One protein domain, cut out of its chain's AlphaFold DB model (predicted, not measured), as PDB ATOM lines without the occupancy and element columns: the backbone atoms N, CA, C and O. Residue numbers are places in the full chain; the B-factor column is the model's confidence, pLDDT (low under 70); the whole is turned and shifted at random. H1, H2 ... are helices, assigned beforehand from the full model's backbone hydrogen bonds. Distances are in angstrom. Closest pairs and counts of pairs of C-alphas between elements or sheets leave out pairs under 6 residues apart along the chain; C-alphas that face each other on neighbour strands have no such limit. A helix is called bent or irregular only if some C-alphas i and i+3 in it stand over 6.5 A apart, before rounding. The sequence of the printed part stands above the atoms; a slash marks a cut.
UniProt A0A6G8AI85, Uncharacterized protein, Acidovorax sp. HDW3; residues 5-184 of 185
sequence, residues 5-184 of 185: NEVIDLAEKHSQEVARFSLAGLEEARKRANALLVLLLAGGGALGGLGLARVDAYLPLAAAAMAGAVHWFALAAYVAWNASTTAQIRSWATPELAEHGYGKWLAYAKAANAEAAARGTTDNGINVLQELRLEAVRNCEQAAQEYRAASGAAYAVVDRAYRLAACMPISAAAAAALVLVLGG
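AT A GLANCE: This is residues 5 to 184 of the 185 residues of an uncharacterized protein of Acidovorax sp. HDW3 (UniProt A0A6G8AI85). This is a long, thin rod of helices: H1 and the arm H4a run side by side the same way along it, H2 folds back along the later part of H1, and H3 makes a hairpin with H4a at the other end of the rod. H2 and H3 follow one another along the length, and the short arm H4b carries the bent helix H4 on past H4a, beside the early residues of H2. The printed part has 180 residues, with four named helices in the order H1, H2, H3, H4 and no named strand; the class is all helix. The whole is extended, with a radius of gyration of the C-alphas of 27.0 A and spans of 97 by 23 by 15 A.

IN THESE COORDINATES: H1 holds residues 5 to 54 and is 73.2 A long, from C-alpha 5 at (35.519, 58.823, -47.283) to C-alpha 54 at (18.906, 19.748, 12.352). H2, residues 59 to 84, is 36.6 A long. H3, residues 95 to 118, is 33.1 A long and has a kink of 28 degrees near residue 102. H4, residues 125 to 183, was assigned as one helix by its hydrogen bonds but is bent: C-alphas 166 and 169 are 6.9 A apart. Its arms are H4a, residues 125 to 166, 61.0 A long, and H4b, residues 169 to 183, 20.4 A long and ending with C-alpha 183 at (11.907, 6.768, 8.109).

HOW THE PARTS SIT: H1, H2 and H4a form an up and down bundle, each running against the one before it in the chain. H1 touches H2 with residues 30 to 54 alone; they form a helical hairpin at a shallow tilt of 14 degrees, and their closest C-alphas, Gly 51 and Ala 62, are 4.0 A apart. H1 and H4a touch and run the same way at a shallow tilt of 24 degrees, the closest C-alphas being those of Ala 19 and Ala 144, 4.4 A apart. H2 touches H4a with residues 72 to 83 alone, closest at the C-alphas of Ala 83 and Ala 154, 4.9 A, and H4b with residues 60 to 68 alone, closest at those of Pro 60 and Val 179, 6.5 A. H3 touches H4a with residues 109 to 116 alone, as a helical hairpin at a shallow tilt of 12 degrees; the closest C-alphas, Ala 116 and Gly 125, are 6.3 A apart. H3 is apart from H1, H2 and H4b. Every O i to N i+4 pair is within hydrogen-bond range in H1, H2, H4a and H4b, and 18 of 20 are in H3.

THE WHOLE: The C-alphas farthest apart, those of Gly 120 and Gly 184, are 97.6 A apart. The printed part has no cut; the link from H1 to H2 is tight and the other two links are short. The mean pLDDT of the printed part is 73.6, and 77 residues are under 70, among them residues 84 to 137 and 168 to 184.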
ATOM      1  N   ASN A   5      35.264  58.507 -48.687       65.94
ATOM      2  CA  ASN A   5      35.519  58.823 -47.283       65.94
ATOM      3  C   ASN A   5      34.234  58.906 -46.447       65.94
ATOM      4  O   ASN A   5      34.219  58.395 -45.334       65.94
ATOM      5  N   GLU A   6      33.146  59.476 -46.973       69.06
ATOM      6  CA  GLU A   6      31.856  59.525 -46.264       69.06
ATOM      7  C   GLU A   6      31.280  58.127 -46.016       69.06
ATOM      8  O   GLU A   6      30.677  57.876 -44.973       69.06
ATOM      9  N   VAL A   7      31.493  57.196 -46.951       70.75
ATOM     10  CA  VAL A   7      31.057  55.799 -46.802       70.75
ATOM     11  C   VAL A   7      31.863  55.085 -45.712       70.75
ATOM     12  O   VAL A   7      31.285  54.362 -44.901       70.75
ATOM     13  N   ILE A   8      33.179  55.313 -45.651       67.00
ATOM     14  CA  ILE A   8      34.051  54.739 -44.613       67.00
ATOM     15  C   ILE A   8      33.721  55.334 -43.237       67.00
ATOM     16  O   ILE A   8      33.607  54.589 -42.268       67.00
ATOM     17  N   ASP A   9      33.487  56.645 -43.147       71.38
ATOM     18  CA  ASP A   9      33.073  57.313 -41.906       71.38
ATOM     19  C   ASP A   9      31.750  56.742 -41.366       71.38
ATOM     20  O   ASP A   9      31.594  56.530 -40.159       71.38
ATOM     21  N   LEU A  10      30.790  56.474 -42.258       73.25
ATOM     22  CA  LEU A  10      29.519  55.849 -41.902       73.25
ATOM     23  C   LEU A  10      29.725  54.409 -41.403       73.25
ATOM     24  O   LEU A  10      29.160  54.029 -40.377       73.25
ATOM     25  N   ALA A  11      30.549  53.621 -42.101       68.56
ATOM     26  CA  ALA A  11      30.853  52.236 -41.738       68.56
ATOM     27  C   ALA A  11      31.589  52.128 -40.389       68.56
ATOM     28  O   ALA A  11      31.296  51.245 -39.582       68.56
ATOM     29  N   GLU A  12      32.498  53.057 -40.092       70.75
ATOM     30  CA  GLU A  12      33.169  53.139 -38.792       70.75
ATOM     31  C   GLU A  12      32.197  53.441 -37.657       70.75
ATOM     32  O   GLU A  12      32.188  52.731 -36.653       70.75
ATOM     33  N   LYS A  13      31.340  54.456 -37.814       75.38
ATOM     34  CA  LYS A  13      30.336  54.771 -36.789       75.38
ATOM     35  C   LYS A  13      29.387  53.600 -36.567       75.38
ATOM     36  O   LYS A  13      29.159  53.211 -35.424       75.38
ATOM     37  N   HIS A  14      28.899  52.997 -37.650       75.69
ATOM     38  CA  HIS A  14      28.002  51.852 -37.568       75.69
ATOM     39  C   HIS A  14      28.653  50.655 -36.864       75.69
ATOM     40  O   HIS A  14      28.069  50.089 -35.943       75.69
ATOM     41  N   SER A  15      29.879  50.286 -37.245       69.31
ATOM     42  CA  SER A  15      30.585  49.148 -36.643       69.31
ATOM     43  C   SER A  15      30.929  49.381 -35.168       69.31
ATOM     44  O   SER A  15      30.793  48.461 -34.358       69.31
ATOM     45  N   GLN A  16      31.280  50.610 -34.781       72.44
ATOM     46  CA  GLN A  16      31.489  50.983 -33.380       72.44
ATOM     47  C   GLN A  16      30.197  50.909 -32.562       72.44
ATOM     48  O   GLN A  16      30.201  50.362 -31.459       72.44
ATOM     49  N   GLU A  17      29.086  51.436 -33.079       76.31
ATOM     50  CA  GLU A  17      27.783  51.349 -32.413       76.31
ATOM     51  C   GLU A  17      27.347  49.894 -32.250       76.31
ATOM     52  O   GLU A  17      26.971  49.476 -31.156       76.31
ATOM     53  N   VAL A  18      27.475  49.087 -33.303       77.12
ATOM     54  CA  VAL A  18      27.160  47.656 -33.275       77.12
ATOM     55  C   VAL A  18      28.008  46.909 -32.240       77.12
ATOM     56  O   VAL A  18      27.461  46.117 -31.463       77.12
ATOM     57  N   ALA A  19      29.314  47.179 -32.183       71.38
ATOM     58  CA  ALA A  19      30.200  46.605 -31.177       71.38
ATOM     59  C   ALA A  19      29.781  47.022 -29.757       71.38
ATOM     60  O   ALA A  19      29.660  46.163 -28.882       71.38
ATOM     61  N   ARG A  20      29.447  48.299 -29.534       78.06
ATOM     62  CA  ARG A  20      28.949  48.798 -28.238       78.06
ATOM     63  C   ARG A  20      27.641  48.137 -27.817       78.06
ATOM     64  O   ARG A  20      27.535  47.674 -26.685       78.06
ATOM     65  N   PHE A  21      26.664  48.034 -28.716       80.81
ATOM     66  CA  PHE A  21      25.400  47.353 -28.425       80.81
ATOM     67  C   PHE A  21      25.619  45.877 -28.081       80.81
ATOM     68  O   PHE A  21      25.023  45.363 -27.135       80.81
ATOM     69  N   SER A  22      26.501  45.190 -28.811       79.19
ATOM     70  CA  SER A  22      26.821  43.789 -28.521       79.19
ATOM     71  C   SER A  22      27.544  43.606 -27.181       79.19
ATOM     72  O   SER A  22      27.232  42.666 -26.450       79.19
ATOM     73  N   LEU A  23      28.438  44.532 -26.816       79.88
ATOM     74  CA  LEU A  23      29.095  44.559 -25.512       79.88
ATOM     75  C   LEU A  23      28.068  44.757 -24.389       79.88
ATOM     76  O   LEU A  23      28.069  43.995 -23.427       79.88
ATOM     77  N   ALA A  24      27.150  45.716 -24.537       83.19
ATOM     78  CA  ALA A  24      26.080  45.944 -23.566       83.19
ATOM     79  C   ALA A  24      25.206  44.690 -23.370       83.19
ATOM     80  O   ALA A  24      24.834  44.355 -22.245       83.19
ATOM     81  N   GLY A  25      24.934  43.945 -24.448       82.31
ATOM     82  CA  GLY A  25      24.242  42.655 -24.376       82.31
ATOM     83  C   GLY A  25      25.007  41.595 -23.572       82.31
ATOM     84  O   GLY A  25      24.402  40.867 -22.781       82.31
ATOM     85  N   LEU A  26      26.333  41.528 -23.730       82.38
ATOM     86  CA  LEU A  26      27.205  40.646 -22.947       82.38
ATOM     87  C   LEU A  26      27.264  41.058 -21.467       82.38
ATOM     88  O   LEU A  26      27.205  40.198 -20.589       82.38
ATOM     89  N   GLU A  27      27.363  42.355 -21.177       84.94
ATOM     90  CA  GLU A  27      27.354  42.876 -19.806       84.94
ATOM     91  C   GLU A  27      26.042  42.562 -19.090       84.94
ATOM     92  O   GLU A  27      26.060  42.111 -17.945       84.94
ATOM     93  N   GLU A  28      24.907  42.738 -19.764       86.69
ATOM     94  CA  GLU A  28      23.598  42.371 -19.223       86.69
ATOM     95  C   GLU A  28      23.506  40.860 -18.957       86.69
ATOM     96  O   GLU A  28      23.076  40.446 -17.877       86.69
ATOM     97  N   ALA A  29      23.995  40.020 -19.876       83.75
ATOM     98  CA  ALA A  29      24.041  38.571 -19.671       83.75
ATOM     99  C   ALA A  29      24.867  38.199 -18.425       83.75
ATOM    100  O   ALA A  29      24.443  37.376 -17.610       83.75
ATOM    101  N   ARG A  30      26.019  38.855 -18.231       84.25
ATOM    102  CA  ARG A  30      26.872  38.679 -17.046       84.25
ATOM    103  C   ARG A  30      26.211  39.171 -15.769       84.25
ATOM    104  O   ARG A  30      26.297  38.485 -14.755       84.25
ATOM    105  N   LYS A  31      25.521  40.314 -15.797       87.75
ATOM    106  CA  LYS A  31      24.758  40.815 -14.643       87.75
ATOM    107  C   LYS A  31      23.706  39.804 -14.206       87.75
ATOM    108  O   LYS A  31      23.609  39.508 -13.017       87.75
ATOM    109  N   ARG A  32      22.972  39.212 -15.152       87.19
ATOM    110  CA  ARG A  32      21.985  38.168 -14.842       87.19
ATOM    111  C   ARG A  32      22.622  36.886 -14.321       87.19
ATOM    112  O   ARG A  32      22.101  36.313 -13.367       87.19
ATOM    113  N   ALA A  33      23.746  36.460 -14.896       86.44
ATOM    114  CA  ALA A  33      24.503  35.323 -14.379       86.44
ATOM    115  C   ALA A  33      24.976  35.569 -12.938       86.44
ATOM    116  O   ALA A  33      24.782  34.714 -12.080       86.44
ATOM    117  N   ASN A  34      25.503  36.761 -12.645       88.19
ATOM    118  CA  ASN A  34      25.920  37.156 -11.299       88.19
ATOM    119  C   ASN A  34      24.746  37.211 -10.316       88.19
ATOM    120  O   ASN A  34      24.866  36.723  -9.197       88.19
ATOM    121  N   ALA A  35      23.597  37.752 -10.726       89.12
ATOM    122  CA  ALA A  35      22.397  37.755  -9.893       89.12
ATOM    123  C   ALA A  35      21.944  36.325  -9.554       89.12
ATOM    124  O   ALA A  35      21.671  36.018  -8.394       89.12
ATOM    125  N   LEU A  36      21.933  35.427 -10.547       87.94
ATOM    126  CA  LEU A  36      21.612  34.018 -10.332       87.94
ATOM    127  C   LEU A  36      22.638  33.334  -9.415       87.94
ATOM    128  O   LEU A  36      22.246  32.584  -8.527       87.94
ATOM    129  N   LEU A  37      23.934  33.617  -9.576       89.12
ATOM    130  CA  LEU A  37      24.986  33.100  -8.696       89.12
ATOM    131  C   LEU A  37      24.751  33.480  -7.239       89.12
ATOM    132  O   LEU A  37      24.797  32.613  -6.371       89.12
ATOM    133  N   VAL A  38      24.460  34.753  -6.971       90.75
ATOM    134  CA  VAL A  38      24.181  35.231  -5.612       90.75
ATOM    135  C   VAL A  38      22.967  34.513  -5.022       90.75
ATOM    136  O   VAL A  38      23.028  34.060  -3.881       90.75
ATOM    137  N   LEU A  39      21.892  34.342  -5.799       90.06
ATOM    138  CA  LEU A  39      20.697  33.619  -5.354       90.06
ATOM    139  C   LEU A  39      20.990  32.144  -5.047       90.06
ATOM    140  O   LEU A  39      20.552  31.635  -4.015       90.06
ATOM    141  N   LEU A  40      21.754  31.466  -5.908       89.50
ATOM    142  CA  LEU A  40      22.125  30.064  -5.715       89.50
ATOM    143  C   LEU A  40      23.038  29.873  -4.497       89.50
ATOM    144  O   LEU A  40      22.845  28.939  -3.722       89.50
ATOM    145  N   LEU A  41      23.997  30.774  -4.284       91.94
ATOM    146  CA  LEU A  41      24.872  30.742  -3.110       91.94
ATOM    147  C   LEU A  41      24.097  31.027  -1.821       91.94
ATOM    148  O   LEU A  41      24.284  30.323  -0.830       91.94
ATOM    149  N   ALA A  42      23.202  32.017  -1.832       89.38
ATOM    150  CA  ALA A  42      22.377  32.352  -0.677       89.38
ATOM    151  C   ALA A  42      21.431  31.202  -0.304       89.38
ATOM    152  O   ALA A  42      21.367  30.810   0.861       89.38
ATOM    153  N   GLY A  43      20.731  30.617  -1.282       86.50
ATOM    154  CA  GLY A  43      19.838  29.488  -1.023       86.50
ATOM    155  C   GLY A  43      20.583  28.210  -0.633       86.50
ATOM    156  O   GLY A  43      20.169  27.530   0.304       86.50
ATOM    157  N   GLY A  44      21.726  27.923  -1.266       87.31
ATOM    158  CA  GLY A  44      22.603  26.820  -0.868       87.31
ATOM    159  C   GLY A  44      23.120  26.984   0.564       87.31
ATOM    160  O   GLY A  44      23.070  26.041   1.352       87.31
ATOM    161  N   GLY A  45      23.529  28.199   0.938       87.12
ATOM    162  CA  GLY A  45      23.945  28.534   2.299       87.12
ATOM    163  C   GLY A  45      22.821  28.378   3.325       87.12
ATOM    164  O   GLY A  45      23.038  27.785   4.380       87.12
ATOM    165  N   ALA A  46      21.607  28.837   3.007       87.56
ATOM    166  CA  ALA A  46      20.444  28.688   3.884       87.56
ATOM    167  C   ALA A  46      20.075  27.212   4.118       87.56
ATOM    168  O   ALA A  46      19.830  26.809   5.256       87.56
ATOM    169  N   LEU A  47      20.088  26.390   3.062       85.00
ATOM    170  CA  LEU A  47      19.847  24.948   3.162       85.00
ATOM    171  C   LEU A  47      20.954  24.233   3.945       85.00
ATOM    172  O   LEU A  47      20.654  23.383   4.780       85.00
ATOM    173  N   GLY A  48      22.218  24.606   3.733       86.56
ATOM    174  CA  GLY A  48      23.344  24.063   4.493       86.56
ATOM    175  C   GLY A  48      23.247  24.404   5.982       86.56
ATOM    176  O   GLY A  48      23.403  23.530   6.830       86.56
ATOM    177  N   GLY A  49      22.897  25.653   6.305       87.75
ATOM    178  CA  GLY A  49      22.656  26.094   7.680       87.75
ATOM    179  C   GLY A  49      21.495  25.350   8.347       87.75
ATOM    180  O   GLY A  49      21.633  24.891   9.478       87.75
ATOM    181  N   LEU A  50      20.378  25.161   7.634       83.56
ATOM    182  CA  LEU A  50      19.250  24.353   8.111       83.56
ATOM    183  C   LEU A  50      19.660  22.896   8.350       83.56
ATOM    184  O   LEU A  50      19.270  22.314   9.362       83.56
ATOM    185  N   GLY A  51      20.438  22.320   7.431       84.19
ATOM    186  CA  GLY A  51      20.956  20.963   7.543       84.19
ATOM    187  C   GLY A  51      21.760  20.782   8.824       84.19
ATOM    188  O   GLY A  51      21.402  19.951   9.655       84.19
ATOM    189  N   LEU A  52      22.771  21.627   9.029       88.00
ATOM    190  CA  LEU A  52      23.615  21.614  10.226       88.00
ATOM    191  C   LEU A  52      22.811  21.828  11.515       88.00
ATOM    192  O   LEU A  52      23.028  21.119  12.491       88.00
ATOM    193  N   ALA A  53      21.833  22.736  11.509       87.38
ATOM    194  CA  ALA A  53      20.990  23.004  12.676       87.38
ATOM    195  C   ALA A  53      20.054  21.840  13.052       87.38
ATOM    196  O   ALA A  53      19.484  21.840  14.144       87.38
ATOM    197  N   ARG A  54      19.836  20.872  12.152       84.19
ATOM    198  CA  ARG A  54      18.906  19.748  12.352       84.19
ATOM    199  C   ARG A  54      19.586  18.383  12.422       84.19
ATOM    200  O   ARG A  54      18.866  17.405  12.612       84.19
ATOM    201  N   VAL A  55      20.917  18.306  12.315       85.25
ATOM    202  CA  VAL A  55      21.685  17.043  12.342       85.25
ATOM    203  C   VAL A  55      21.341  16.189  13.563       85.25
ATOM    204  O   VAL A  55      21.031  15.012  13.397       85.25
ATOM    205  N   ASP A  56      21.302  16.793  14.753       84.44
ATOM    206  CA  ASP A  56      21.080  16.057  16.006       84.44
ATOM    207  C   ASP A  56      19.597  15.773  16.294       84.44
ATOM    208  O   ASP A  56      19.267  14.876  17.067       84.44
ATOM    209  N   ALA A  57      18.686  16.533  15.680       83.69
ATOM    210  CA  ALA A  57      17.254  16.474  15.979       83.69
ATOM    211  C   ALA A  57      16.466  15.618  14.980       83.69
ATOM    212  O   ALA A  57      15.517  14.933  15.353       83.69
ATOM    213  N   TYR A  58      16.813  15.690  13.695       81.50
ATOM    214  CA  TYR A  58      16.113  14.968  12.640       81.50
ATOM    215  C   TYR A  58      17.049  14.748  11.448       81.50
ATOM    216  O   TYR A  58      16.994  15.450  10.432       81.50
ATOM    217  N   LEU A  59      17.904  13.732  11.593       79.44
ATOM    218  CA  LEU A  59      18.908  13.310  10.612       79.44
ATOM    219  C   LEU A  59      18.388  13.229   9.161       79.44
ATOM    220  O   LEU A  59      19.100  13.674   8.259       79.44
ATOM    221  N   PRO A  60      17.165  12.733   8.884       79.19
ATOM    222  CA  PRO A  60      16.692  12.622   7.508       79.19
ATOM    223  C   PRO A  60      16.426  13.984   6.843       79.19
ATOM    224  O   PRO A  60      16.754  14.179   5.672       79.19
ATOM    225  N   LEU A  61      15.901  14.958   7.593       76.69
ATOM    226  CA  LEU A  61      15.745  16.334   7.110       76.69
ATOM    227  C   LEU A  61      17.094  17.033   6.972       76.69
ATOM    228  O   LEU A  61      17.295  17.770   6.009       76.69
ATOM    229  N   ALA A  62      18.018  16.785   7.902       79.12
ATOM    230  CA  ALA A  62      19.371  17.314   7.817       79.12
ATOM    231  C   ALA A  62      20.080  16.834   6.541       79.12
ATOM    232  O   ALA A  62      20.629  17.645   5.795       79.12
ATOM    233  N   ALA A  63      19.989  15.537   6.235       78.44
ATOM    234  CA  ALA A  63      20.543  14.949   5.019       78.44
ATOM    235  C   ALA A  63      19.899  15.526   3.746       78.44
ATOM    236  O   ALA A  63      20.612  15.886   2.810       78.44
ATOM    237  N   ALA A  64      18.570  15.674   3.720       79.12
ATOM    238  CA  ALA A  64      17.861  16.266   2.584       79.12
ATOM    239  C   ALA A  64      18.253  17.738   2.351       79.12
ATOM    240  O   ALA A  64      18.500  18.144   1.213       79.12
ATOM    241  N   ALA A  65      18.368  18.529   3.422       81.62
ATOM    242  CA  ALA A  65      18.781  19.926   3.348       81.62
ATOM    243  C   ALA A  65      20.238  20.068   2.868       81.62
ATOM    244  O   ALA A  65      20.516  20.873   1.978       81.62
ATOM    245  N   MET A  66      21.152  19.230   3.368       81.81
ATOM    246  CA  MET A  66      22.549  19.208   2.916       81.81
ATOM    247  C   MET A  66      22.680  18.774   1.449       81.81
ATOM    248  O   MET A  66      23.443  19.380   0.699       81.81
ATOM    249  N   ALA A  67      21.907  17.779   1.003       82.94
ATOM    250  CA  ALA A  67      21.881  17.371  -0.403       82.94
ATOM    251  C   ALA A  67      21.382  18.503  -1.319       82.94
ATOM    252  O   ALA A  67      21.978  18.766  -2.367       82.94
ATOM    253  N   GLY A  68      20.333  19.221  -0.900       82.44
ATOM    254  CA  GLY A  68      19.849  20.416  -1.595       82.44
ATOM    255  C   GLY A  68      20.911  21.517  -1.670       82.44
ATOM    256  O   GLY A  68      21.139  22.076  -2.744       82.44
ATOM    257  N   ALA A  69      21.618  21.769  -0.565       86.06
ATOM    258  CA  ALA A  69      22.704  22.744  -0.499       86.06
ATOM    259  C   ALA A  69      23.835  22.419  -1.485       86.06
ATOM    260  O   ALA A  69      24.209  23.269  -2.293       86.06
ATOM    261  N   VAL A  70      24.339  21.178  -1.473       87.12
ATOM    262  CA  VAL A  70      25.399  20.718  -2.389       87.12
ATOM    263  C   VAL A  70      24.992  20.924  -3.844       87.12
ATOM    264  O   VAL A  70      25.797  21.389  -4.648       87.12
ATOM    265  N   HIS A  71      23.737  20.639  -4.189       85.44
ATOM    266  CA  HIS A  71      23.264  20.841  -5.550       85.44
ATOM    267  C   HIS A  71      23.211  22.320  -5.949       85.44
ATOM    268  O   HIS A  71      23.620  22.667  -7.055       85.44
ATOM    269  N   TRP A  72      22.741  23.206  -5.066       88.19
ATOM    270  CA  TRP A  72      22.711  24.647  -5.336       88.19
ATOM    271  C   TRP A  72      24.125  25.221  -5.484       88.19
ATOM    272  O   TRP A  72      24.367  26.014  -6.393       88.19
ATOM    273  N   PHE A  73      25.081  24.751  -4.678       89.44
ATOM    274  CA  PHE A  73      26.495  25.093  -4.843       89.44
ATOM    275  C   PHE A  73      27.091  24.540  -6.142       89.44
ATOM    276  O   PHE A  73      27.825  25.254  -6.822       89.44
ATOM    277  N   ALA A  74      26.753  23.308  -6.535       88.56
ATOM    278  CA  ALA A  74      27.198  22.728  -7.801       88.56
ATOM    279  C   ALA A  74      26.642  23.502  -9.006       88.56
ATOM    280  O   ALA A  74      27.369  23.776  -9.963       88.56
ATOM    281  N   LEU A  75      25.373  23.913  -8.947       87.44
ATOM    282  CA  LEU A  75      24.754  24.736  -9.981       87.44
ATOM    283  C   LEU A  75      25.372  26.140 -10.025       87.44
ATOM    284  O   LEU A  75      25.621  26.661 -11.110       87.44
ATOM    285  N   ALA A  76      25.689  26.727  -8.866       88.62
ATOM    286  CA  ALA A  76      26.420  27.989  -8.795       88.62
ATOM    287  C   ALA A  76      27.813  27.855  -9.431       88.62
ATOM    288  O   ALA A  76      28.181  28.660 -10.279       88.62
ATOM    289  N   ALA A  77      28.563  26.798  -9.113       87.94
ATOM    290  CA  ALA A  77      29.855  26.528  -9.739       87.94
ATOM    291  C   ALA A  77      29.731  26.350 -11.263       87.94
ATOM    292  O   ALA A  77      30.538  26.895 -12.013       87.94
ATOM    293  N   TYR A  78      28.687  25.658 -11.734       88.19
ATOM    294  CA  TYR A  78      28.401  25.501 -13.162       88.19
ATOM    295  C   TYR A  78      28.143  26.845 -13.859       88.19
ATOM    296  O   TYR A  78      28.706  27.098 -14.928       88.19
ATOM    297  N   VAL A  79      27.323  27.719 -13.264       86.00
ATOM    298  CA  VAL A  79      27.051  29.060 -13.804       86.00
ATOM    299  C   VAL A  79      28.320  29.912 -13.775       86.00
ATOM    300  O   VAL A  79      28.640  30.553 -14.770       86.00
ATOM    301  N   ALA A  80      29.088  29.875 -12.685       86.00
ATOM    302  CA  ALA A  80      30.325  30.638 -12.549       86.00
ATOM    303  C   ALA A  80      31.358  30.204 -13.592       86.00
ATOM    304  O   ALA A  80      31.942  31.049 -14.267       86.00
ATOM    305  N   TRP A  81      31.548  28.903 -13.788       85.00
ATOM    306  CA  TRP A  81      32.502  28.406 -14.770       85.00
ATOM    307  C   TRP A  81      32.112  28.799 -16.195       85.00
ATOM    308  O   TRP A  81      32.939  29.323 -16.937       85.00
ATOM    309  N   ASN A  82      30.848  28.595 -16.572       81.31
ATOM    310  CA  ASN A  82      30.426  28.720 -17.966       81.31
ATOM    311  C   ASN A  82      29.963  30.124 -18.368       81.31
ATOM    312  O   ASN A  82      30.030  30.447 -19.547       81.31
ATOM    313  N   ALA A  83      29.494  30.964 -17.440       74.00
ATOM    314  CA  ALA A  83      29.039  32.322 -17.756       74.00
ATOM    315  C   ALA A  83      30.142  33.383 -17.579       74.00
ATOM    316  O   ALA A  83      30.132  34.393 -18.287       74.00
ATOM    317  N   SER A  84      31.115  33.157 -16.685       66.25
ATOM    318  CA  SER A  84      32.189  34.130 -16.398       66.25
ATOM    319  C   SER A  84      33.348  34.072 -17.394       66.25
ATOM    320  O   SER A  84      34.075  35.050 -17.545       66.25
ATOM    321  N   THR A  85      33.530  32.944 -18.086       66.31
ATOM    322  CA  THR A  85      34.678  32.697 -18.983       66.31
ATOM    323  C   THR A  85      34.372  32.948 -20.465       66.31
ATOM    324  O   THR A  85      35.208  32.685 -21.322       66.31
ATOM    325  N   THR A  86      33.192  33.488 -20.792       62.19
ATOM    326  CA  THR A  86      32.640  33.484 -22.161       62.19
ATOM    327  C   THR A  86      33.373  34.342 -23.197       62.19
ATOM    328  O   THR A  86      33.317  33.998 -24.371       62.19
ATOM    329  N   ALA A  87      34.051  35.432 -22.814       61.84
ATOM    330  CA  ALA A  87      34.898  36.227 -23.719       61.84
ATOM    331  C   ALA A  87      35.732  37.274 -22.960       61.84
ATOM    332  O   ALA A  87      35.258  37.878 -21.996       61.84
ATOM    333  N   GLN A  88      36.949  37.565 -23.420       66.00
ATOM    334  CA  GLN A  88      37.691  38.735 -22.939       66.00
ATOM    335  C   GLN A  88      37.108  40.011 -23.559       66.00
ATOM    336  O   GLN A  88      36.875  40.073 -24.764       66.00
ATOM    337  N   ILE A  89      36.871  41.036 -22.736       66.12
ATOM    338  CA  ILE A  89      36.476  42.357 -23.237       66.12
ATOM    339  C   ILE A  89      37.726  43.009 -23.824       66.12
ATOM    340  O   ILE A  89      38.711  43.224 -23.116       66.12
ATOM    341  N   ARG A  90      37.698  43.315 -25.122       64.50
ATOM    342  CA  ARG A  90      38.787  44.032 -25.787       64.50
ATOM    343  C   ARG A  90      38.812  45.475 -25.289       64.50
ATOM    344  O   ARG A  90      37.766  46.117 -25.201       64.50
ATOM    345  N   SER A  91      40.006  45.991 -24.999       56.44
ATOM    346  CA  SER A  91      40.200  47.317 -24.394       56.44
ATOM    347  C   SER A  91      39.461  48.419 -25.159       56.44
ATOM    348  O   SER A  91      38.698  49.169 -24.571       56.44
ATOM    349  N   TRP A  92      39.561  48.449 -26.483       57.56
ATOM    350  CA  TRP A  92      38.927  49.466 -27.328       57.56
ATOM    351  C   TRP A  92      37.390  49.392 -27.429       57.56
ATOM    352  O   TRP A  92      36.793  50.269 -28.044       57.56
ATOM    353  N   ALA A  93      36.727  48.377 -26.865       56.69
ATOM    354  CA  ALA A  93      35.266  48.261 -26.914       56.69
ATOM    355  C   ALA A  93      34.552  49.088 -25.827       56.69
ATOM    356  O   ALA A  93      33.358  49.363 -25.950       56.69
ATOM    357  N   THR A  94      35.269  49.510 -24.781       57.62
ATOM    358  CA  THR A  94      34.725  50.376 -23.720       57.62
ATOM    359  C   THR A  94      35.061  51.843 -24.001       57.62
ATOM    360  O   THR A  94      36.160  52.123 -24.478       57.62
ATOM    361  N   PRO A  95      34.145  52.795 -23.739       53.31
ATOM    362  CA  PRO A  95      34.306  54.188 -24.159       53.31
ATOM    363  C   PRO A  95      35.587  54.851 -23.628       53.31
ATOM    364  O   PRO A  95      36.291  55.492 -24.403       53.31
ATOM    365  N   GLU A  96      35.941  54.618 -22.362       56.22
ATOM    366  CA  GLU A  96      37.140  55.196 -21.728       56.22
ATOM    367  C   GLU A  96      38.456  54.654 -22.322       56.22
ATOM    368  O   GLU A  96      39.433  55.380 -22.496       56.22
ATOM    369  N   LEU A  97      38.496  53.371 -22.691       48.50
ATOM    370  CA  LEU A  97      39.691  52.732 -23.256       48.50
ATOM    371  C   LEU A  97      39.771  52.876 -24.788       48.50
ATOM    372  O   LEU A  97      40.869  52.871 -25.353       48.50
ATOM    373  N   ALA A  98      38.634  53.049 -25.469       54.72
ATOM    374  CA  ALA A  98      38.554  53.383 -26.890       54.72
ATOM    375  C   ALA A  98      39.183  54.750 -27.181       54.72
ATOM    376  O   ALA A  98      39.936  54.892 -28.144       54.72
ATOM    377  N   GLU A  99      38.923  55.737 -26.320       52.47
ATOM    378  CA  GLU A  99      39.492  57.081 -26.425       52.47
ATOM    379  C   GLU A  99      41.028  57.050 -26.329       52.47
ATOM    380  O   GLU A  99      41.727  57.696 -27.114       52.47
ATOM    381  N   HIS A 100      41.575  56.195 -25.460       51.09
ATOM    382  CA  HIS A 100      43.019  56.025 -25.307       51.09
ATOM    383  C   HIS A 100      43.702  55.217 -26.418       51.09
ATOM    384  O   HIS A 100      44.837  55.532 -26.780       51.09
ATOM    385  N   GLY A 101      43.059  54.173 -26.943       55.34
ATOM    386  CA  GLY A 101      43.633  53.336 -28.001       55.34
ATOM    387  C   GLY A 101      43.401  53.920 -29.392       55.34
ATOM    388  O   GLY A 101      44.344  54.247 -30.112       55.34
ATOM    389  N   TYR A 102      42.131  54.084 -29.757       53.88
ATOM    390  CA  TYR A 102      41.713  54.528 -31.085       53.88
ATOM    391  C   TYR A 102      42.049  56.006 -31.315       53.88
ATOM    392  O   TYR A 102      42.494  56.371 -32.400       53.88
ATOM    393  N   GLY A 103      41.940  56.850 -30.280       60.00
ATOM    394  CA  GLY A 103      42.321  58.264 -30.359       60.00
ATOM    395  C   GLY A 103      43.802  58.472 -30.698       60.00
ATOM    396  O   GLY A 103      44.131  59.342 -31.504       60.00
ATOM    397  N   LYS A 104      44.696  57.624 -30.170       60.75
ATOM    398  CA  LYS A 104      46.131  57.655 -30.507       60.75
ATOM    399  C   LYS A 104      46.396  57.239 -31.949       60.75
ATOM    400  O   LYS A 104      47.154  57.916 -32.637       60.75
ATOM    401  N   TRP A 105      45.751  56.176 -32.421       57.94
ATOM    402  CA  TRP A 105      45.871  55.729 -33.812       57.94
ATOM    403  C   TRP A 105      45.340  56.768 -34.802       57.94
ATOM    404  O   TRP A 105      45.985  57.052 -35.807       57.94
ATOM    405  N   LEU A 106      44.214  57.402 -34.479       62.41
ATOM    406  CA  LEU A 106      43.599  58.442 -35.301       62.41
ATOM    407  C   LEU A 106      44.441  59.733 -35.308       62.41
ATOM    408  O   LEU A 106      44.529  60.415 -36.329       62.41
ATOM    409  N   ALA A 107      45.120  60.047 -34.201       66.88
ATOM    410  CA  ALA A 107      46.112  61.120 -34.144       66.88
ATOM    411  C   ALA A 107      47.361  60.801 -34.983       66.88
ATOM    412  O   ALA A 107      47.824  61.659 -35.733       66.88
ATOM    413  N   TYR A 108      47.865  59.565 -34.917       58.97
ATOM    414  CA  TYR A 108      49.011  59.110 -35.709       58.97
ATOM    415  C   TYR A 108      48.709  59.156 -37.214       58.97
ATOM    416  O   TYR A 108      49.496  59.668 -38.006       58.97
ATOM    417  N   ALA A 109      47.512  58.712 -37.594       57.72
ATOM    418  CA  ALA A 109      46.968  58.807 -38.942       57.72
ATOM    419  C   ALA A 109      46.902  60.253 -39.464       57.72
ATOM    420  O   ALA A 109      47.322  60.541 -40.585       57.72
ATOM    421  N   LYS A 110      46.403  61.184 -38.639       66.56
ATOM    422  CA  LYS A 110      46.355  62.616 -38.976       66.56
ATOM    423  C   LYS A 110      47.753  63.216 -39.139       66.56
ATOM    424  O   LYS A 110      47.955  63.997 -40.065       66.56
ATOM    425  N   ALA A 111      48.704  62.836 -38.286       66.38
ATOM    426  CA  ALA A 111      50.092  63.282 -38.386       66.38
ATOM    427  C   ALA A 111      50.763  62.773 -39.674       66.38
ATOM    428  O   ALA A 111      51.357  63.560 -40.407       66.38
ATOM    429  N   ALA A 112      50.576  61.495 -40.016       59.66
ATOM    430  CA  ALA A 112      51.094  60.908 -41.253       59.66
ATOM    431  C   ALA A 112      50.503  61.568 -42.516       59.66
ATOM    432  O   ALA A 112      51.226  61.824 -43.478       59.66
ATOM    433  N   ASN A 113      49.210  61.911 -42.499       62.81
ATOM    434  CA  ASN A 113      48.566  62.666 -43.579       62.81
ATOM    435  C   ASN A 113      49.106  64.090 -43.718       62.81
ATOM    436  O   ASN A 113      49.311  64.558 -44.837       62.81
ATOM    437  N   ALA A 114      49.338  64.777 -42.599       66.56
ATOM    438  CA  ALA A 114      49.927  66.111 -42.611       66.56
ATOM    439  C   ALA A 114      51.347  66.084 -43.201       66.56
ATOM    440  O   ALA A 114      51.695  66.947 -44.005       66.56
ATOM    441  N   GLU A 115      52.142  65.059 -42.880       63.56
ATOM    442  CA  GLU A 115      53.472  64.867 -43.468       63.56
ATOM    443  C   GLU A 115      53.431  64.515 -44.962       63.56
ATOM    444  O   GLU A 115      54.230  65.045 -45.734       63.56
ATOM    445  N   ALA A 116      52.510  63.651 -45.394       59.19
ATOM    446  CA  ALA A 116      52.353  63.295 -46.806       59.19
ATOM    447  C   ALA A 116      51.895  64.495 -47.653       59.19
ATOM    448  O   ALA A 116      52.419  64.717 -48.748       59.19
ATOM    449  N   ALA A 117      50.981  65.310 -47.114       62.88
ATOM    450  CA  ALA A 117      50.547  66.564 -47.725       62.88
ATOM    451  C   ALA A 117      51.693  67.587 -47.804       62.88
ATOM    452  O   ALA A 117      51.863  68.234 -48.835       62.88
ATOM    453  N   ALA A 118      52.531  67.683 -46.764       66.00
ATOM    454  CA  ALA A 118      53.708  68.555 -46.755       66.00
ATOM    455  C   ALA A 118      54.782  68.142 -47.780       66.00
ATOM    456  O   ALA A 118      55.520  68.992 -48.271       66.00
ATOM    457  N   ARG A 119      54.865  66.852 -48.133       67.06
ATOM    458  CA  ARG A 119      55.797  66.327 -49.151       67.06
ATOM    459  C   ARG A 119      55.256  66.405 -50.585       67.06
ATOM    460  O   ARG A 119      55.981  66.054 -51.511       67.06
ATOM    461  N   GLY A 120      54.011  66.846 -50.786       57.88
ATOM    462  CA  GLY A 120      53.398  66.973 -52.115       57.88
ATOM    463  C   GLY A 120      53.123  65.641 -52.826       57.88
ATOM    464  O   GLY A 120      52.827  65.633 -54.017       57.88
ATOM    465  N   THR A 121      53.218  64.510 -52.124       58.38
ATOM    466  CA  THR A 121      52.941  63.175 -52.671       58.38
ATOM    467  C   THR A 121      51.479  62.813 -52.429       58.38
ATOM    468  O   THR A 121      51.098  62.487 -51.305       58.38
ATOM    469  N   THR A 122      50.657  62.864 -53.475       53.84
ATOM    470  CA  THR A 122      49.204  62.637 -53.394       53.84
ATOM    471  C   THR A 122      48.780  61.166 -53.348       53.84
ATOM    472  O   THR A 122      47.638  60.903 -52.988       53.84
ATOM    473  N   ASP A 123      49.659  60.203 -53.655       51.12
ATOM    474  CA  ASP A 123      49.176  58.909 -54.177       51.12
ATOM    475  C   ASP A 123      49.261  57.669 -53.268       51.12
ATOM    476  O   ASP A 123      48.674  56.649 -53.605       51.12
ATOM    477  N   ASN A 124      49.904  57.710 -52.091       52.31
ATOM    478  CA  ASN A 124      50.063  56.489 -51.265       52.31
ATOM    479  C   ASN A 124      49.577  56.596 -49.810       52.31
ATOM    480  O   ASN A 124      49.202  55.586 -49.219       52.31
ATOM    481  N   GLY A 125      49.530  57.793 -49.216       51.31
ATOM    482  CA  GLY A 125      49.112  57.953 -47.813       51.31
ATOM    483  C   GLY A 125      47.616  57.710 -47.587       51.31
ATOM    484  O   GLY A 125      47.224  57.137 -46.572       51.31
ATOM    485  N   ILE A 126      46.783  58.096 -48.558       54.34
ATOM    486  CA  ILE A 126      45.319  58.007 -48.469       54.34
ATOM    487  C   ILE A 126      44.845  56.546 -48.553       54.34
ATOM    488  O   ILE A 126      43.973  56.160 -47.780       54.34
ATOM    489  N   ASN A 127      45.462  55.718 -49.406       61.72
ATOM    490  CA  ASN A 127      45.107  54.299 -49.548       61.72
ATOM    491  C   ASN A 127      45.455  53.483 -48.296       61.72
ATOM    492  O   ASN A 127      44.597  52.778 -47.778       61.72
ATOM    493  N   VAL A 128      46.665  53.642 -47.747       61.72
ATOM    494  CA  VAL A 128      47.087  52.920 -46.529       61.72
ATOM    495  C   VAL A 128      46.206  53.289 -45.333       61.72
ATOM    496  O   VAL A 128      45.866  52.445 -44.508       61.72
ATOM    497  N   LEU A 129      45.779  54.549 -45.243       64.38
ATOM    498  CA  LEU A 129      44.851  54.979 -44.205       64.38
ATOM    499  C   LEU A 129      43.445  54.435 -44.398       64.38
ATOM    500  O   LEU A 129      42.826  54.023 -43.423       64.38
ATOM    501  N   GLN A 130      42.935  54.409 -45.624       66.31
ATOM    502  CA  GLN A 130      41.647  53.782 -45.909       66.31
ATOM    503  C   GLN A 130      41.681  52.276 -45.612       66.31
ATOM    504  O   GLN A 130      40.732  51.763 -45.023       66.31
ATOM    505  N   GLU A 131      42.780  51.587 -45.919       68.19
ATOM    506  CA  GLU A 131      42.986  50.178 -45.572       68.19
ATOM    507  C   GLU A 131      43.010  49.951 -44.057       68.19
ATOM    508  O   GLU A 131      42.267  49.104 -43.561       68.19
ATOM    509  N   LEU A 132      43.769  50.752 -43.302       67.31
ATOM    510  CA  LEU A 132      43.808  50.676 -41.834       67.31
ATOM    511  C   LEU A 132      42.438  50.951 -41.200       67.31
ATOM    512  O   LEU A 132      42.046  50.293 -40.235       67.31
ATOM    513  N   ARG A 133      41.687  51.910 -41.747       69.88
ATOM    514  CA  ARG A 133      40.318  52.219 -41.316       69.88
ATOM    515  C   ARG A 133      39.376  51.048 -41.576       69.88
ATOM    516  O   ARG A 133      38.638  50.644 -40.682       69.88
ATOM    517  N   LEU A 134      39.445  50.443 -42.761       69.25
ATOM    518  CA  LEU A 134      38.665  49.252 -43.107       69.25
ATOM    519  C   LEU A 134      39.027  48.044 -42.232       69.25
ATOM    520  O   LEU A 134      38.143  47.290 -41.830       69.25
ATOM    521  N   GLU A 135      40.303  47.858 -41.903       68.69
ATOM    522  CA  GLU A 135      40.745  46.813 -40.979       68.69
ATOM    523  C   GLU A 135      40.187  47.038 -39.568       68.69
ATOM    524  O   GLU A 135      39.720  46.102 -38.916       68.69
ATOM    525  N   ALA A 136      40.138  48.289 -39.114       68.00
ATOM    526  CA  ALA A 136      39.532  48.633 -37.839       68.00
ATOM    527  C   ALA A 136      38.009  48.386 -37.812       68.00
ATOM    528  O   ALA A 136      37.503  47.857 -36.818       68.00
ATOM    529  N   VAL A 137      37.290  48.664 -38.910       69.12
ATOM    530  CA  VAL A 137      35.870  48.285 -39.085       69.12
ATOM    531  C   VAL A 137      35.703  46.768 -38.984       69.12
ATOM    532  O   VAL A 137      34.876  46.296 -38.205       69.12
ATOM    533  N   ARG A 138      36.524  45.987 -39.699       72.31
ATOM    534  CA  ARG A 138      36.480  44.512 -39.655       72.31
ATOM    535  C   ARG A 138      36.732  43.972 -38.250       72.31
ATOM    536  O   ARG A 138      36.021  43.078 -37.800       72.31
ATOM    537  N   ASN A 139      37.694  44.546 -37.531       71.06
ATOM    538  CA  ASN A 139      37.971  44.190 -36.141       71.06
ATOM    539  C   ASN A 139      36.777  44.495 -35.219       71.06
ATOM    540  O   ASN A 139      36.470  43.693 -34.334       71.06
ATOM    541  N   CYS A 140      36.080  45.617 -35.441       69.81
ATOM    542  CA  CYS A 140      34.850  45.969 -34.727       69.81
ATOM    543  C   CYS A 140      33.718  44.975 -35.003       69.81
ATOM    544  O   CYS A 140      33.076  44.502 -34.065       69.81
ATOM    545  N   GLU A 141      33.502  44.609 -36.265       73.62
ATOM    546  CA  GLU A 141      32.482  43.635 -36.659       73.62
ATOM    547  C   GLU A 141      32.772  42.237 -36.109       73.62
ATOM    548  O   GLU A 141      31.872  41.595 -35.563       73.62
ATOM    549  N   GLN A 142      34.026  41.781 -36.183       76.44
ATOM    550  CA  GLN A 142      34.435  40.497 -35.622       76.44
ATOM    551  C   GLN A 142      34.217  40.462 -34.106       76.44
ATOM    552  O   GLN A 142      33.611  39.522 -33.592       76.44
ATOM    553  N   ALA A 143      34.643  41.499 -33.379       70.06
ATOM    554  CA  ALA A 143      34.404  41.564 -31.941       70.06
ATOM    555  C   ALA A 143      32.906  41.618 -31.616       70.06
ATOM    556  O   ALA A 143      32.464  40.986 -30.662       70.06
ATOM    557  N   ALA A 144      32.105  42.321 -32.421       74.31
ATOM    558  CA  ALA A 144      30.663  42.358 -32.225       74.31
ATOM    559  C   ALA A 144      30.023  40.971 -32.387       74.31
ATOM    560  O   ALA A 144      29.127  40.604 -31.625       74.31
ATOM    561  N   GLN A 145      30.490  40.178 -33.355       79.38
ATOM    562  CA  GLN A 145      30.065  38.788 -33.518       79.38
ATOM    563  C   GLN A 145      30.498  37.921 -32.329       79.38
ATOM    564  O   GLN A 145      29.668  37.186 -31.790       79.38
ATOM    565  N   GLU A 146      31.746  38.053 -31.872       80.12
ATOM    566  CA  GLU A 146      32.267  37.360 -30.685       80.12
ATOM    567  C   GLU A 146      31.437  37.692 -29.433       80.12
ATOM    568  O   GLU A 146      31.003  36.786 -28.721       80.12
ATOM    569  N   TYR A 147      31.123  38.970 -29.193       80.50
ATOM    570  CA  TYR A 147      30.299  39.398 -28.060       80.50
ATOM    571  C   TYR A 147      28.859  38.901 -28.160       80.50
ATOM    572  O   TYR A 147      28.303  38.454 -27.156       80.50
ATOM    573  N   ARG A 148      28.253  38.907 -29.354       80.00
ATOM    574  CA  ARG A 148      26.918  38.321 -29.553       80.00
ATOM    575  C   ARG A 148      26.921  36.826 -29.257       80.00
ATOM    576  O   ARG A 148      26.072  36.376 -28.491       80.00
ATOM    577  N   ALA A 149      27.880  36.073 -29.796       81.62
ATOM    578  CA  ALA A 149      28.003  34.639 -29.541       81.62
ATOM    579  C   ALA A 149      28.213  34.346 -28.046       81.62
ATOM    580  O   ALA A 149      27.502  33.520 -27.471       81.62
ATOM    581  N   ALA A 150      29.112  35.088 -27.394       79.69
ATOM    582  CA  ALA A 150      29.374  34.978 -25.962       79.69
ATOM    583  C   ALA A 150      28.139  35.322 -25.113       79.69
ATOM    584  O   ALA A 150      27.831  34.611 -24.156       79.69
ATOM    585  N   SER A 151      27.394  36.372 -25.479       81.19
ATOM    586  CA  SER A 151      26.157  36.750 -24.791       81.19
ATOM    587  C   SER A 151      25.082  35.667 -24.934       81.19
ATOM    588  O   SER A 151      24.474  35.281 -23.940       81.19
ATOM    589  N   GLY A 152      24.905  35.102 -26.134       80.31
ATOM    590  CA  GLY A 152      23.969  34.005 -26.384       80.31
ATOM    591  C   GLY A 152      24.317  32.750 -25.584       80.31
ATOM    592  O   GLY A 152      23.440  32.158 -24.955       80.31
ATOM    593  N   ALA A 153      25.602  32.387 -25.531       82.44
ATOM    594  CA  ALA A 153      26.083  31.277 -24.711       82.44
ATOM    595  C   ALA A 153      25.824  31.517 -23.213       82.44
ATOM    596  O   ALA A 153      25.305  30.633 -22.528       82.44
ATOM    597  N   ALA A 154      26.105  32.725 -22.711       81.81
ATOM    598  CA  ALA A 154      25.834  33.095 -21.324       81.81
ATOM    599  C   ALA A 154      24.334  33.016 -20.986       81.81
ATOM    600  O   ALA A 154      23.965  32.424 -19.971       81.81
ATOM    601  N   TYR A 155      23.455  33.538 -21.849       83.38
ATOM    602  CA  TYR A 155      22.006  33.433 -21.658       83.38
ATOM    603  C   TYR A 155      21.511  31.986 -21.677       83.38
ATOM    604  O   TYR A 155      20.670  31.634 -20.855       83.38
ATOM    605  N   ALA A 156      22.044  31.135 -22.557       85.31
ATOM    606  CA  ALA A 156      21.670  29.724 -22.608       85.31
ATOM    607  C   ALA A 156      22.049  28.976 -21.318       85.31
ATOM    608  O   ALA A 156      21.264  28.174 -20.807       85.31
ATOM    609  N   VAL A 157      23.231  29.262 -20.760       85.44
ATOM    610  CA  VAL A 157      23.672  28.715 -19.466       85.44
ATOM    611  C   VAL A 157      22.738  29.172 -18.348       85.44
ATOM    612  O   VAL A 157      22.285  28.345 -17.556       85.44
ATOM    613  N   VAL A 158      22.422  30.469 -18.301       86.38
ATOM    614  CA  VAL A 158      21.532  31.051 -17.288       86.38
ATOM    615  C   VAL A 158      20.122  30.464 -17.387       86.38
ATOM    616  O   VAL A 158      19.585  30.041 -16.370       86.38
ATOM    617  N   ASP A 159      19.537  30.361 -18.583       87.69
ATOM    618  CA  ASP A 159      18.202  29.773 -18.780       87.69
ATOM    619  C   ASP A 159      18.170  28.297 -18.356       87.69
ATOM    620  O   ASP A 159      17.282  27.860 -17.621       87.69
ATOM    621  N   ARG A 160      19.196  27.520 -18.724       86.81
ATOM    622  CA  ARG A 160      19.307  26.124 -18.286       86.81
ATOM    623  C   ARG A 160      19.409  26.014 -16.767       86.81
ATOM    624  O   ARG A 160      18.745  25.164 -16.177       86.81
ATOM    625  N   ALA A 161      20.206  26.874 -16.139       86.06
ATOM    626  CA  ALA A 161      20.340  26.906 -14.690       86.06
ATOM    627  C   ALA A 161      19.031  27.322 -14.000       86.06
ATOM    628  O   ALA A 161      18.644  26.684 -13.025       86.06
ATOM    629  N   TYR A 162      18.290  28.295 -14.539       85.50
ATOM    630  CA  TYR A 162      16.959  28.655 -14.041       85.50
ATOM    631  C   TYR A 162      15.979  27.489 -14.110       85.50
ATOM    632  O   TYR A 162      15.291  27.216 -13.131       85.50
ATOM    633  N   ARG A 163      15.932  26.764 -15.232       86.06
ATOM    634  CA  ARG A 163      15.059  25.588 -15.371       86.06
ATOM    635  C   ARG A 163      15.410  24.503 -14.355       86.06
ATOM    636  O   ARG A 163      14.515  23.942 -13.732       86.06
ATOM    637  N   LEU A 164      16.700  24.236 -14.151       84.06
ATOM    638  CA  LEU A 164      17.158  23.267 -13.151       84.06
ATOM    639  C   LEU A 164      16.819  23.717 -11.722       84.06
ATOM    640  O   LEU A 164      16.338  22.910 -10.928       84.06
ATOM    641  N   ALA A 165      16.989  25.004 -11.415       82.81
ATOM    642  CA  ALA A 165      16.605  25.583 -10.132       82.81
ATOM    643  C   ALA A 165      15.079  25.564  -9.908       82.81
ATOM    644  O   ALA A 165      14.627  25.347  -8.787       82.81
ATOM    645  N   ALA A 166      14.269  25.732 -10.956       80.69
ATOM    646  CA  ALA A 166      12.807  25.708 -10.866       80.69
ATOM    647  C   ALA A 166      12.232  24.298 -10.643       80.69
ATOM    648  O   ALA A 166      11.170  24.163 -10.041       80.69
ATOM    649  N   CYS A 167      12.921  23.243 -11.085       75.38
ATOM    650  CA  CYS A 167      12.498  21.855 -10.858       75.38
ATOM    651  C   CYS A 167      12.800  21.349  -9.434       75.38
ATOM    652  O   CYS A 167      12.262  20.326  -9.014       75.38
ATOM    653  N   MET A 168      13.639  22.059  -8.676       68.44
ATOM    654  CA  MET A 168      14.108  21.637  -7.351       68.44
ATOM    655  C   MET A 168      13.038  21.511  -6.255       68.44
ATOM    656  O   MET A 168      13.118  20.561  -5.479       68.44
ATOM    657  N   PRO A 169      12.018  22.385  -6.157       65.69
ATOM    658  CA  PRO A 169      10.945  22.212  -5.179       65.69
ATOM    659  C   PRO A 169      10.230  20.863  -5.334       65.69
ATOM    660  O   PRO A 169       9.821  20.262  -4.345       65.69
ATOM    661  N   ILE A 170      10.135  20.357  -6.568       64.19
ATOM    662  CA  ILE A 170       9.476  19.087  -6.892       64.19
ATOM    663  C   ILE A 170      10.348  17.906  -6.457       64.19
ATOM    664  O   ILE A 170       9.855  16.983  -5.811       64.19
ATOM    665  N   SER A 171      11.649  17.929  -6.750       60.19
ATOM    666  CA  SER A 171      12.576  16.871  -6.327       60.19
ATOM    667  C   SER A 171      12.850  16.890  -4.821       60.19
ATOM    668  O   SER A 171      12.958  15.823  -4.222       60.19
ATOM    669  N   ALA A 172      12.889  18.063  -4.183       59.56
ATOM    670  CA  ALA A 172      12.978  18.190  -2.729       59.56
ATOM    671  C   ALA A 172      11.709  17.669  -2.030       59.56
ATOM    672  O   ALA A 172      11.817  16.937  -1.047       59.56
ATOM    673  N   ALA A 173      10.517  17.968  -2.561       62.34
ATOM    674  CA  ALA A 173       9.260  17.408  -2.061       62.34
ATOM    675  C   ALA A 173       9.193  15.882  -2.250       62.34
ATOM    676  O   ALA A 173       8.791  15.169  -1.334       62.34
ATOM    677  N   ALA A 174       9.645  15.368  -3.399       60.22
ATOM    678  CA  ALA A 174       9.712  13.932  -3.658       60.22
ATOM    679  C   ALA A 174      10.710  13.224  -2.727       60.22
ATOM    680  O   ALA A 174      10.379  12.183  -2.167       60.22
ATOM    681  N   ALA A 175      11.897  13.798  -2.504       60.06
ATOM    682  CA  ALA A 175      12.892  13.260  -1.577       60.06
ATOM    683  C   ALA A 175      12.398  13.292  -0.121       60.06
ATOM    684  O   ALA A 175      12.552  12.305   0.592       60.06
ATOM    685  N   ALA A 176      11.745  14.379   0.304       61.28
ATOM    686  CA  ALA A 176      11.130  14.480   1.626       61.28
ATOM    687  C   ALA A 176      10.003  13.450   1.819       61.28
ATOM    688  O   ALA A 176       9.929  12.816   2.870       61.28
ATOM    689  N   ALA A 177       9.170  13.224   0.799       62.09
ATOM    690  CA  ALA A 177       8.142  12.185   0.823       62.09
ATOM    691  C   ALA A 177       8.751  10.775   0.919       62.09
ATOM    692  O   ALA A 177       8.296   9.961   1.717       62.09
ATOM    693  N   LEU A 178       9.819  10.496   0.165       61.34
ATOM    694  CA  LEU A 178      10.529   9.211   0.191       61.34
ATOM    695  C   LEU A 178      11.177   8.942   1.556       61.34
ATOM    696  O   LEU A 178      11.120   7.829   2.073       61.34
ATOM    697  N   VAL A 179      11.737   9.984   2.165       62.00
ATOM    698  CA  VAL A 179      12.313   9.952   3.510       62.00
ATOM    699  C   VAL A 179      11.247   9.743   4.589       62.00
ATOM    700  O   VAL A 179      11.473   8.959   5.504       62.00
ATOM    701  N   LEU A 180      10.080  10.383   4.482       62.12
ATOM    702  CA  LEU A 180       8.961  10.154   5.406       62.12
ATOM    703  C   LEU A 180       8.409   8.726   5.297       62.12
ATOM    704  O   LEU A 180       8.069   8.120   6.309       62.12
ATOM    705  N   VAL A 181       8.363   8.169   4.084       64.31
ATOM    706  CA  VAL A 181       7.913   6.790   3.839       64.31
ATOM    707  C   VAL A 181       8.927   5.756   4.347       64.31
ATOM    708  O   VAL A 181       8.523   4.725   4.880       64.31
ATOM    709  N   LEU A 182      10.234   6.013   4.219       58.62
ATOM    710  CA  LEU A 182      11.290   5.092   4.667       58.62
ATOM    711  C   LEU A 182      11.666   5.243   6.152       58.62
ATOM    712  O   LEU A 182      12.053   4.259   6.771       58.62
ATOM    713  N   GLY A 183      11.565   6.449   6.716       53.31
ATOM    714  CA  GLY A 183      11.907   6.768   8.109       53.31
ATOM    715  C   GLY A 183      10.738   6.687   9.095       53.31
ATOM    716  O   GLY A 183      10.933   6.932  10.279       53.31
ATOM    717  N   GLY A 184       9.528   6.363   8.627       49.62
ATOM    718  CA  GLY A 184       8.339   6.125   9.457       49.62
ATOM    719  C   GLY A 184       8.245   4.711  10.053       49.62
ATOM    720  O   GLY A 184       7.137   4.247  10.313       49.62
TER     721      GLY A 184